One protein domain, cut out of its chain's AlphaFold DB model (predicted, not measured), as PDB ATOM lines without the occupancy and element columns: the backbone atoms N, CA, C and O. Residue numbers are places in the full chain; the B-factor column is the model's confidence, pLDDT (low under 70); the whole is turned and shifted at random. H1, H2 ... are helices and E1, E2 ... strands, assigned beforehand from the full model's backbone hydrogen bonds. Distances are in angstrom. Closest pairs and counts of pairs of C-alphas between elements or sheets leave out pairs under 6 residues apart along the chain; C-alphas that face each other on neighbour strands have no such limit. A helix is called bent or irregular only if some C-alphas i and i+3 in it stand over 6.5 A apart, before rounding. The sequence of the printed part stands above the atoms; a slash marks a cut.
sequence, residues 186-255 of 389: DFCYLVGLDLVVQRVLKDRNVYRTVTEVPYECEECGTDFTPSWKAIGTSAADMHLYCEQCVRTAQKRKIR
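This is residues 186 to 255 of the 389 residues of the protein "P66_CC domain-containing protein" of Ancylostoma ceylanicum (UniProt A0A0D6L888). Two separate parts are joined by an extended strap: at one end a small head made of the two-stranded hairpin E1 and E2, with the loop of residues 213 to 227 folded beside it and H3 leading away from it; at the other end the long helix H1 with the one-turn helix H2 after it. Residues 207 to 212 bridge the two parts and stand free, and residues 186 to 194 of H1 and 247 to 255 of H3 stick out as arms. The printed part has 70 residues with three named helices and two named strands, in the order H1, H2, E1, E2, H3; the sheet, E1 - E2, is antiparallel, and the class is mostly helix. The whole is extended, with a radius of gyration of the C-alphas of 17.7 A, and elongated, spanning 53 by 30 by 21 A.

E1, residues 228 to 231, and E2, residues 239 to 242, are antiparallel neighbours at 147 degrees and form a hairpin. The C-alphas of Ala 230 and Leu 240 face each other at 4.7 A. N 231 and O 239, at 2.8 A, and N 229 and O 241, at 2.9 A, are within hydrogen-bond range. H3, residues 243 to 255, follows E2 by a tight link with no residue between. The closest C-alphas of E1 and H3 are those of Trp 228 and Glu 243, 6.3 A apart. H1, residues 186 to 201, is apart from E1, E2 and H3. H2, residues 204 to 207, is apart from E2 and H3. H1 and H2 are close but not clearly touching, with 1 pair of C-alphas within 8 A, those of Gln 198 and Val 206 at 7.6 A. In H1 and H3 every O i to N i+4 pair is within hydrogen-bond range; H2 is too short for such a pair, and its one O i to N i+3 pair is within range.

E1 is 9.8 A long from first to last C-alpha and E2 10.5 A. H3 is 18.3 A long and ends at C-alpha 255 (15.953, -42.935, -34.199). H1, 22.5 A long, begins at C-alpha 186 (-4.590, -66.650, -11.484). H2 is neither bent nor irregular, but only just: C-alphas 204 and 207 are 6.2 A apart. E1 begins at C-alpha 228 (10.172, -48.237, -12.250).

The two C-alphas farthest apart are those of Val 200 and Arg 255, at 54.1 A. The printed part has no cut. The link from H2 to E1 is long, with 20 residues, and the link from E1 to E2 is short, with 7. The mean pLDDT of the printed part is 86.9; residues 204 to 209 are under 70.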
ATOM      1  N   ASP A 186      -5.788 -66.210 -12.210       81.19
ATOM      2  CA  ASP A 186      -4.590 -66.650 -11.484       81.19
ATOM      3  C   ASP A 186      -4.107 -65.602 -10.476       81.19
ATOM      4  O   ASP A 186      -3.773 -65.933  -9.339       81.19
ATOM      5  N   PHE A 187      -4.127 -64.321 -10.856       83.56
ATOM      6  CA  PHE A 187      -3.786 -63.234  -9.942       83.56
ATOM      7  C   PHE A 187      -4.818 -63.120  -8.817       83.56
ATOM      8  O   PHE A 187      -4.439 -63.031  -7.652       83.56
ATOM      9  N   CYS A 188      -6.114 -63.195  -9.138       83.19
ATOM     10  CA  CYS A 188      -7.177 -63.171  -8.133       83.19
ATOM     11  C   CYS A 188      -7.050 -64.324  -7.127       83.19
ATOM     12  O   CYS A 188      -7.246 -64.112  -5.931       83.19
ATOM     13  N   TYR A 189      -6.691 -65.528  -7.585       88.44
ATOM     14  CA  TYR A 189      -6.465 -66.675  -6.708       88.44
ATOM     15  C   TYR A 189      -5.246 -66.473  -5.809       88.44
ATOM     16  O   TYR A 189      -5.339 -66.730  -4.612       88.44
ATOM     17  N   LEU A 190      -4.132 -65.969  -6.347       88.12
ATOM     18  CA  LEU A 190      -2.936 -65.670  -5.556       88.12
ATOM     19  C   LEU A 190      -3.204 -64.588  -4.500       88.12
ATOM     20  O   LEU A 190      -2.812 -64.762  -3.349       88.12
ATOM     21  N   VAL A 191      -3.937 -63.525  -4.851       84.44
ATOM     22  CA  VAL A 191      -4.376 -62.489  -3.898       84.44
ATOM     23  C   VAL A 191      -5.307 -63.077  -2.836       84.44
ATOM     24  O   VAL A 191      -5.141 -62.814  -1.649       84.44
ATOM     25  N   GLY A 192      -6.274 -63.908  -3.233       87.38
ATOM     26  CA  GLY A 192      -7.179 -64.574  -2.295       87.38
ATOM     27  C   GLY A 192      -6.439 -65.475  -1.302       87.38
ATOM     28  O   GLY A 192      -6.743 -65.457  -0.109       87.38
ATOM     29  N   LEU A 193      -5.438 -66.222  -1.771       89.56
ATOM     30  CA  LEU A 193      -4.579 -67.046  -0.921       89.56
ATOM     31  C   LEU A 193      -3.742 -66.199   0.043       89.56
ATOM     32  O   LEU A 193      -3.678 -66.534   1.224       89.56
ATOM     33  N   ASP A 194      -3.159 -65.095  -0.427       85.94
ATOM     34  CA  ASP A 194      -2.382 -64.167   0.403       85.94
ATOM     35  C   ASP A 194      -3.230 -63.609   1.564       85.94
ATOM     36  O   ASP A 194      -2.821 -63.656   2.725       85.94
ATOM     37  N   LEU A 195      -4.485 -63.228   1.296       85.31
ATOM     38  CA  LEU A 195      -5.431 -62.780   2.329       85.31
ATOM     39  C   LEU A 195      -5.755 -63.870   3.369       85.31
ATOM     40  O   LEU A 195      -5.858 -63.582   4.567       85.31
ATOM     41  N   VAL A 196      -5.921 -65.126   2.937       89.00
ATOM     42  CA  VAL A 196      -6.161 -66.261   3.847       89.00
ATOM     43  C   VAL A 196      -4.938 -66.504   4.729       89.00
ATOM     44  O   VAL A 196      -5.085 -66.634   5.947       89.00
ATOM     45  N   VAL A 197      -3.739 -66.520   4.141       87.94
ATOM     46  CA  VAL A 197      -2.472 -66.703   4.862       87.94
ATOM     47  C   VAL A 197      -2.280 -65.596   5.898       87.94
ATOM     48  O   VAL A 197      -2.070 -65.901   7.073       87.94
ATOM     49  N   GLN A 198      -2.458 -64.330   5.514       83.06
ATOM     50  CA  GLN A 198      -2.372 -63.186   6.427       83.06
ATOM     51  C   GLN A 198      -3.340 -63.317   7.610       83.06
ATOM     52  O   GLN A 198      -2.977 -63.045   8.759       83.06
ATOM     53  N   ARG A 199      -4.571 -63.789   7.364       84.44
ATOM     54  CA  ARG A 199      -5.561 -63.995   8.428       84.44
ATOM     55  C   ARG A 199      -5.197 -65.143   9.370       84.44
ATOM     56  O   ARG A 199      -5.383 -64.996  10.577       84.44
ATOM     57  N   VAL A 200      -4.680 -66.256   8.847       88.06
ATOM     58  CA  VAL A 200      -4.223 -67.407   9.651       88.06
ATOM     59  C   VAL A 200      -3.019 -67.026  10.512       88.06
ATOM     60  O   VAL A 200      -2.990 -67.350  11.700       88.06
ATOM     61  N   LEU A 201      -2.065 -66.285   9.944       89.12
ATOM     62  CA  LEU A 201      -0.863 -65.823  10.641       89.12
ATOM     63  C   LEU A 201      -1.124 -64.647  11.597       89.12
ATOM     64  O   LEU A 201      -0.240 -64.282  12.369       89.12
ATOM     65  N   LYS A 202      -2.342 -64.081  11.600       81.88
ATOM     66  CA  LYS A 202      -2.714 -62.869  12.353       81.88
ATOM     67  C   LYS A 202      -1.785 -61.690  12.055       81.88
ATOM     68  O   LYS A 202      -1.560 -60.849  12.931       81.88
ATOM     69  N   ASP A 203      -1.268 -61.620  10.832       74.00
ATOM     70  CA  ASP A 203      -0.390 -60.537  10.424       74.00
ATOM     71  C   ASP A 203      -1.160 -59.216  10.516       74.00
ATOM     72  O   ASP A 203      -2.125 -58.967   9.795       74.00
ATOM     73  N   ARG A 204      -0.768 -58.348  11.454       64.50
ATOM     74  CA  ARG A 204      -1.398 -57.028  11.634       64.50
ATOM     75  C   ARG A 204      -0.974 -56.012  10.571       64.50
ATOM     76  O   ARG A 204      -1.515 -54.909  10.549       64.50
ATOM     77  N   ASN A 205      -0.065 -56.390   9.671       65.31
ATOM     78  CA  ASN A 205       0.404 -55.545   8.575       65.31
ATOM     79  C   ASN A 205      -0.690 -55.204   7.547       65.31
ATOM     80  O   ASN A 205      -0.537 -54.219   6.835       65.31
ATOM     81  N   VAL A 206      -1.817 -55.929   7.530       62.25
ATOM     82  CA  VAL A 206      -2.984 -55.662   6.658       62.25
ATOM     83  C   VAL A 206      -3.570 -54.258   6.850       62.25
ATOM     84  O   VAL A 206      -4.114 -53.675   5.920       62.25
ATOM     85  N   TYR A 207      -3.436 -53.691   8.053       61.28
ATOM     86  CA  TYR A 207      -3.929 -52.347   8.383       61.28
ATOM     87  C   TYR A 207      -2.807 -51.317   8.495       61.28
ATOM     88  O   TYR A 207      -3.030 -50.215   9.000       61.28
ATOM     89  N   ARG A 208      -1.583 -51.668   8.087       68.38
ATOM     90  CA  ARG A 208      -0.478 -50.719   8.094       68.38
ATOM     91  C   ARG A 208      -0.737 -49.720   6.973       68.38
ATOM     92  O   ARG A 208      -0.477 -50.000   5.809       68.38
ATOM     93  N   THR A 209      -1.264 -48.554   7.328       64.38
ATOM     94  CA  THR A 209      -1.271 -47.399   6.430       64.38
ATOM     95  C   THR A 209       0.158 -47.158   5.969       64.38
ATOM     96  O   THR A 209       1.055 -46.973   6.796       64.38
ATOM     97  N   VAL A 210       0.373 -47.227   4.657       71.19
ATOM     98  CA  VAL A 210       1.659 -46.911   4.041       71.19
ATOM     99  C   VAL A 210       1.936 -45.438   4.329       71.19
ATOM    100  O   VAL A 210       1.197 -44.564   3.890       71.19
ATOM    101  N   THR A 211       2.946 -45.176   5.154       70.69
ATOM    102  CA  THR A 211       3.387 -43.820   5.520       70.69
ATOM    103  C   THR A 211       4.485 -43.299   4.598       70.69
ATOM    104  O   THR A 211       4.898 -42.152   4.735       70.69
ATOM    105  N   GLU A 212       5.008 -44.149   3.715       77.81
ATOM    106  CA  GLU A 212       6.046 -43.774   2.759       77.81
ATOM    107  C   GLU A 212       5.427 -43.053   1.563       77.81
ATOM    108  O   GLU A 212       4.352 -43.416   1.082       77.81
ATOM    109  N   VAL A 213       6.106 -41.997   1.121       80.75
ATOM    110  CA  VAL A 213       5.688 -41.185  -0.023       80.75
ATOM    111  C   VAL A 213       5.815 -42.032  -1.297       80.75
ATOM    112  O   VAL A 213       6.809 -42.753  -1.429       80.75
ATOM    113  N   PRO A 214       4.841 -41.977  -2.225       85.88
ATOM    114  CA  PRO A 214       4.943 -42.665  -3.504       85.88
ATOM    115  C   PRO A 214       6.225 -42.287  -4.244       85.88
ATOM    116  O   PRO A 214       6.700 -41.155  -4.169       85.88
ATOM    117  N   TYR A 215       6.783 -43.241  -4.980       91.00
ATOM    118  CA  TYR A 215       7.831 -42.920  -5.939       91.00
ATOM    119  C   TYR A 215       7.272 -42.006  -7.025       91.00
ATOM    120  O   TYR A 215       6.172 -42.245  -7.511       91.00
ATOM    121  N   GLU A 216       8.054 -41.019  -7.451       95.38
ATOM    122  CA  GLU A 216       7.677 -40.095  -8.518       95.38
ATOM    123  C   GLU A 216       8.718 -40.134  -9.637       95.38
ATOM    124  O   GLU A 216       9.924 -40.224  -9.401       95.38
ATOM    125  N   CYS A 217       8.255 -40.086 -10.883       96.31
ATOM    126  CA  CYS A 217       9.147 -40.029 -12.032       96.31
ATOM    127  C   CYS A 217       9.782 -38.646 -12.157       96.31
ATOM    128  O   CYS A 217       9.073 -37.654 -12.293       96.31
ATOM    129  N   GLU A 218      11.102 -38.587 -12.292       96.25
ATOM    130  CA  GLU A 218      11.809 -37.307 -12.417       96.25
ATOM    131  C   GLU A 218      11.541 -36.551 -13.729       96.25
ATOM    132  O   GLU A 218      11.695 -35.334 -13.778       96.25
ATOM    133  N   GLU A 219      11.141 -37.238 -14.807       96.06
ATOM    134  CA  GLU A 219      10.877 -36.584 -16.101       96.06
ATOM    135  C   GLU A 219       9.428 -36.079 -16.225       96.06
ATOM    136  O   GLU A 219       9.206 -35.040 -16.842       96.06
ATOM    137  N   CYS A 220       8.437 -36.787 -15.670       96.56
ATOM    138  CA  CYS A 220       7.017 -36.447 -15.864       96.56
ATOM    139  C   CYS A 220       6.196 -36.278 -14.580       96.56
ATOM    140  O   CYS A 220       5.033 -35.896 -14.675       96.56
ATOM    141  N   GLY A 221       6.759 -36.571 -13.407       95.69
ATOM    142  CA  GLY A 221       6.079 -36.443 -12.117       95.69
ATOM    143  C   GLY A 221       4.970 -37.465 -11.859       95.69
ATOM    144  O   GLY A 221       4.257 -37.327 -10.876       95.69
ATOM    145  N   THR A 222       4.786 -38.477 -12.720       95.12
ATOM    146  CA  THR A 222       3.816 -39.547 -12.436       95.12
ATOM    147  C   THR A 222       4.240 -40.291 -11.177       95.12
ATOM    148  O   THR A 222       5.410 -40.652 -11.052       95.12
ATOM    149  N   ASP A 223       3.292 -40.536 -10.284       94.00
ATOM    150  CA  ASP A 223       3.430 -41.373  -9.089       94.00
ATOM    151  C   ASP A 223       3.083 -42.847  -9.371       94.00
ATOM    152  O   ASP A 223       3.277 -43.742  -8.546       94.00
ATOM    153  N   PHE A 224       2.583 -43.117 -10.578       91.00
ATOM    154  CA  PHE A 224       2.176 -44.437 -11.024       91.00
ATOM    155  C   PHE A 224       2.878 -44.850 -12.318       91.00
ATOM    156  O   PHE A 224       2.918 -44.114 -13.309       91.00
ATOM    157  N   THR A 225       3.398 -46.078 -12.329       90.12
ATOM    158  CA  THR A 225       3.925 -46.765 -13.514       90.12
ATOM    159  C   THR A 225       3.920 -48.279 -13.273       90.12
ATOM    160  O   THR A 225       4.148 -48.705 -12.139       90.12
ATOM    161  N   PRO A 226       3.706 -49.117 -14.303       85.88
ATOM    162  CA  PRO A 226       3.773 -50.575 -14.151       85.88
ATOM    163  C   PRO A 226       5.169 -51.077 -13.757       85.88
ATOM    164  O   PRO A 226       5.303 -52.125 -13.131       85.88
ATOM    165  N   SER A 227       6.215 -50.339 -14.136       87.00
ATOM    166  CA  SER A 227       7.599 -50.624 -13.768       87.00
ATOM    167  C   SER A 227       8.395 -49.333 -13.588       87.00
ATOM    168  O   SER A 227       8.245 -48.382 -14.366       87.00
ATOM    169  N   TRP A 228       9.239 -49.315 -12.558       92.06
ATOM    170  CA  TRP A 228      10.172 -48.237 -12.250       92.06
ATOM    171  C   TRP A 228      11.579 -48.601 -12.722       92.06
ATOM    172  O   TRP A 228      12.063 -49.704 -12.466       92.06
ATOM    173  N   LYS A 229      12.259 -47.663 -13.391       92.25
ATOM    174  CA  LYS A 229      13.648 -47.827 -13.838       92.25
ATOM    175  C   LYS A 229      14.546 -46.869 -13.066       92.25
ATOM    176  O   LYS A 229      14.424 -45.656 -13.221       92.25
ATOM    177  N   ALA A 230      15.459 -47.425 -12.282       93.19
ATOM    178  CA  ALA A 230      16.509 -46.668 -11.617       93.19
ATOM    179  C   ALA A 230      17.741 -46.592 -12.540       93.19
ATOM    180  O   ALA A 230      18.214 -47.620 -13.035       93.19
ATOM    181  N   ILE A 231      18.213 -45.383 -12.840       92.00
ATOM    182  CA  ILE A 231      19.326 -45.111 -13.756       92.00
ATOM    183  C   ILE A 231      20.327 -44.203 -13.036       92.00
ATOM    184  O   ILE A 231      20.013 -43.059 -12.739       92.00
ATOM    185  N   GLY A 232      21.539 -44.698 -12.798       89.31
ATOM    186  CA  GLY A 232      22.622 -43.969 -12.129       89.31
ATOM    187  C   GLY A 232      23.919 -44.775 -12.158       89.31
ATOM    188  O   GLY A 232      23.909 -45.955 -12.521       89.31
ATOM    189  N   THR A 233      25.044 -44.149 -11.819       88.62
ATOM    190  CA  THR A 233      26.361 -44.814 -11.745       88.62
ATOM    191  C   THR A 233      26.780 -45.173 -10.316       88.62
ATOM    192  O   THR A 233      27.730 -45.925 -10.109       88.62
ATOM    193  N   SER A 234      26.045 -44.675  -9.325       88.69
ATOM    194  CA  SER A 234      26.282 -44.782  -7.893       88.69
ATOM    195  C   SER A 234      24.953 -44.726  -7.122       88.69
ATOM    196  O   SER A 234      23.900 -44.415  -7.670       88.69
ATOM    197  N   ALA A 235      24.985 -45.004  -5.818       83.00
ATOM    198  CA  ALA A 235      23.795 -44.868  -4.974       83.00
ATOM    199  C   ALA A 235      23.364 -43.401  -4.761       83.00
ATOM    200  O   ALA A 235      22.223 -43.157  -4.386       83.00
ATOM    201  N   ALA A 236      24.268 -42.438  -4.979       87.19
ATOM    202  CA  ALA A 236      24.016 -41.015  -4.747       87.19
ATOM    203  C   ALA A 236      23.505 -40.263  -5.992       87.19
ATOM    204  O   ALA A 236      22.952 -39.180  -5.845       87.19
ATOM    205  N   ASP A 237      23.679 -40.823  -7.195       90.50
ATOM    206  CA  ASP A 237      23.216 -40.262  -8.480       90.50
ATOM    207  C   ASP A 237      22.131 -41.140  -9.129       90.50
ATOM    208  O   ASP A 237      21.987 -41.186 -10.352       90.50
ATOM    209  N   MET A 238      21.404 -41.904  -8.313       91.44
ATOM    210  CA  MET A 238      20.359 -42.785  -8.808       91.44
ATOM    211  C   MET A 238      19.106 -41.978  -9.127       91.44
ATOM    212  O   MET A 238      18.493 -41.412  -8.227       91.44
ATOM    213  N   HIS A 239      18.712 -41.988 -10.396       93.69
ATOM    214  CA  HIS A 239      17.536 -41.282 -10.877       93.69
ATOM    215  C   HIS A 239      16.398 -42.242 -11.222       93.69
ATOM    216  O   HIS A 239      16.638 -43.297 -11.821       93.69
ATOM    217  N   LEU A 240      15.159 -41.887 -10.881       94.19
ATOM    218  CA  LEU A 240      14.003 -42.774 -11.042       94.19
ATOM    219  C   LEU A 240      13.061 -42.329 -12.172       94.19
ATOM    220  O   LEU A 240      12.547 -41.210 -12.195       94.19
ATOM    221  N   TYR A 241      12.786 -43.239 -13.112       95.94
ATOM    222  CA  TYR A 241      11.962 -42.958 -14.290       95.94
ATOM    223  C   TYR A 241      10.838 -43.973 -14.481       95.94
ATOM    224  O   TYR A 241      11.013 -45.174 -14.256       95.94
ATOM    225  N   CYS A 242       9.691 -43.492 -14.970       94.62
ATOM    226  CA  CYS A 242       8.589 -44.353 -15.376       94.62
ATOM    227  C   CYS A 242       8.893 -45.074 -16.696       94.62
ATOM    228  O   CYS A 242       9.678 -44.617 -17.535       94.62
ATOM    229  N   GLU A 243       8.215 -46.195 -16.914       91.75
ATOM    230  CA  GLU A 243       8.352 -47.031 -18.108       91.75
ATOM    231  C   GLU A 243       8.149 -46.233 -19.408       91.75
ATOM    232  O   GLU A 243       8.885 -46.405 -20.385       91.75
ATOM    233  N   GLN A 244       7.173 -45.323 -19.417       92.94
ATOM    234  CA  GLN A 244       6.820 -44.537 -20.594       92.94
ATOM    235  C   GLN A 244       7.917 -43.532 -20.972       92.94
ATOM    236  O   GLN A 244       8.261 -43.404 -22.154       92.94
ATOM    237  N   CYS A 245       8.504 -42.861 -19.981       95.44
ATOM    238  CA  CYS A 245       9.642 -41.961 -20.158       95.44
ATOM    239  C   CYS A 245      10.858 -42.715 -20.696       95.44
ATOM    240  O   CYS A 245      11.424 -42.337 -21.728       95.44
ATOM    241  N   VAL A 246      11.180 -43.866 -20.100       93.44
ATOM    242  CA  VAL A 246      12.290 -44.719 -20.547       93.44
ATOM    243  C   VAL A 246      12.089 -45.189 -21.989       93.44
ATOM    244  O   VAL A 246      12.994 -45.047 -22.815       93.44
ATOM    245  N   ARG A 247      10.896 -45.686 -22.344       90.94
ATOM    246  CA  ARG A 247      10.583 -46.102 -23.725       90.94
ATOM    247  C   ARG A 247      10.676 -44.941 -24.706       90.94
ATOM    248  O   ARG A 247      11.205 -45.103 -25.809       90.94
ATOM    249  N   THR A 248      10.193 -43.765 -24.320       93.19
ATOM    250  CA  THR A 248      10.241 -42.564 -25.160       93.19
ATOM    251  C   THR A 248      11.682 -42.117 -25.393       93.19
ATOM    252  O   THR A 248      12.072 -41.855 -26.537       93.19
ATOM    253  N   ALA A 249      12.510 -42.100 -24.349       93.19
ATOM    254  CA  ALA A 249      13.939 -41.823 -24.440       93.19
ATOM    255  C   ALA A 249      14.668 -42.853 -25.317       93.19
ATOM    256  O   ALA A 249      15.393 -42.476 -26.242       93.19
ATOM    257  N   GLN A 250      14.409 -44.147 -25.122       91.44
ATOM    258  CA  GLN A 250      15.002 -45.218 -25.923       91.44
ATOM    259  C   GLN A 250      14.600 -45.115 -27.401       91.44
ATOM    260  O   GLN A 250      15.452 -45.213 -28.284       91.44
ATOM    261  N   LYS A 251      13.327 -44.818 -27.696       89.38
ATOM    262  CA  LYS A 251      12.837 -44.577 -29.064       89.38
ATOM    263  C   LYS A 251      13.492 -43.352 -29.703       89.38
ATOM    264  O   LYS A 251      13.795 -43.374 -30.897       89.38
ATOM    265  N   ARG A 252      13.710 -42.268 -28.946       93.06
ATOM    266  CA  ARG A 252      14.481 -41.100 -29.416       93.06
ATOM    267  C   ARG A 252      15.915 -41.513 -29.760       93.06
ATOM    268  O   ARG A 252      16.347 -41.258 -30.880       93.06
ATOM    269  N   LYS A 253      16.599 -42.227 -28.862       92.50
ATOM    270  CA  LYS A 253      17.975 -42.702 -29.065       92.50
ATOM    271  C   LYS A 253      18.111 -43.585 -30.308       92.50
ATOM    272  O   LYS A 253      18.923 -43.285 -31.173       92.50
ATOM    273  N   ILE A 254      17.252 -44.592 -30.459       90.00
ATOM    274  CA  ILE A 254      17.254 -45.502 -31.615       90.00
ATOM    275  C   ILE A 254      17.084 -44.737 -32.939       90.00
ATOM    276  O   ILE A 254      17.801 -45.000 -33.905       90.00
ATOM    277  N   ARG A 255      16.158 -43.766 -32.998       88.38
ATOM    278  CA  ARG A 255      15.953 -42.935 -34.199       88.38
ATOM    279  C   ARG A 255      17.184 -42.091 -34.528       88.38
ATOM    280  O   ARG A 255      17.564 -41.991 -35.698       88.38
TER     281      ARG A 255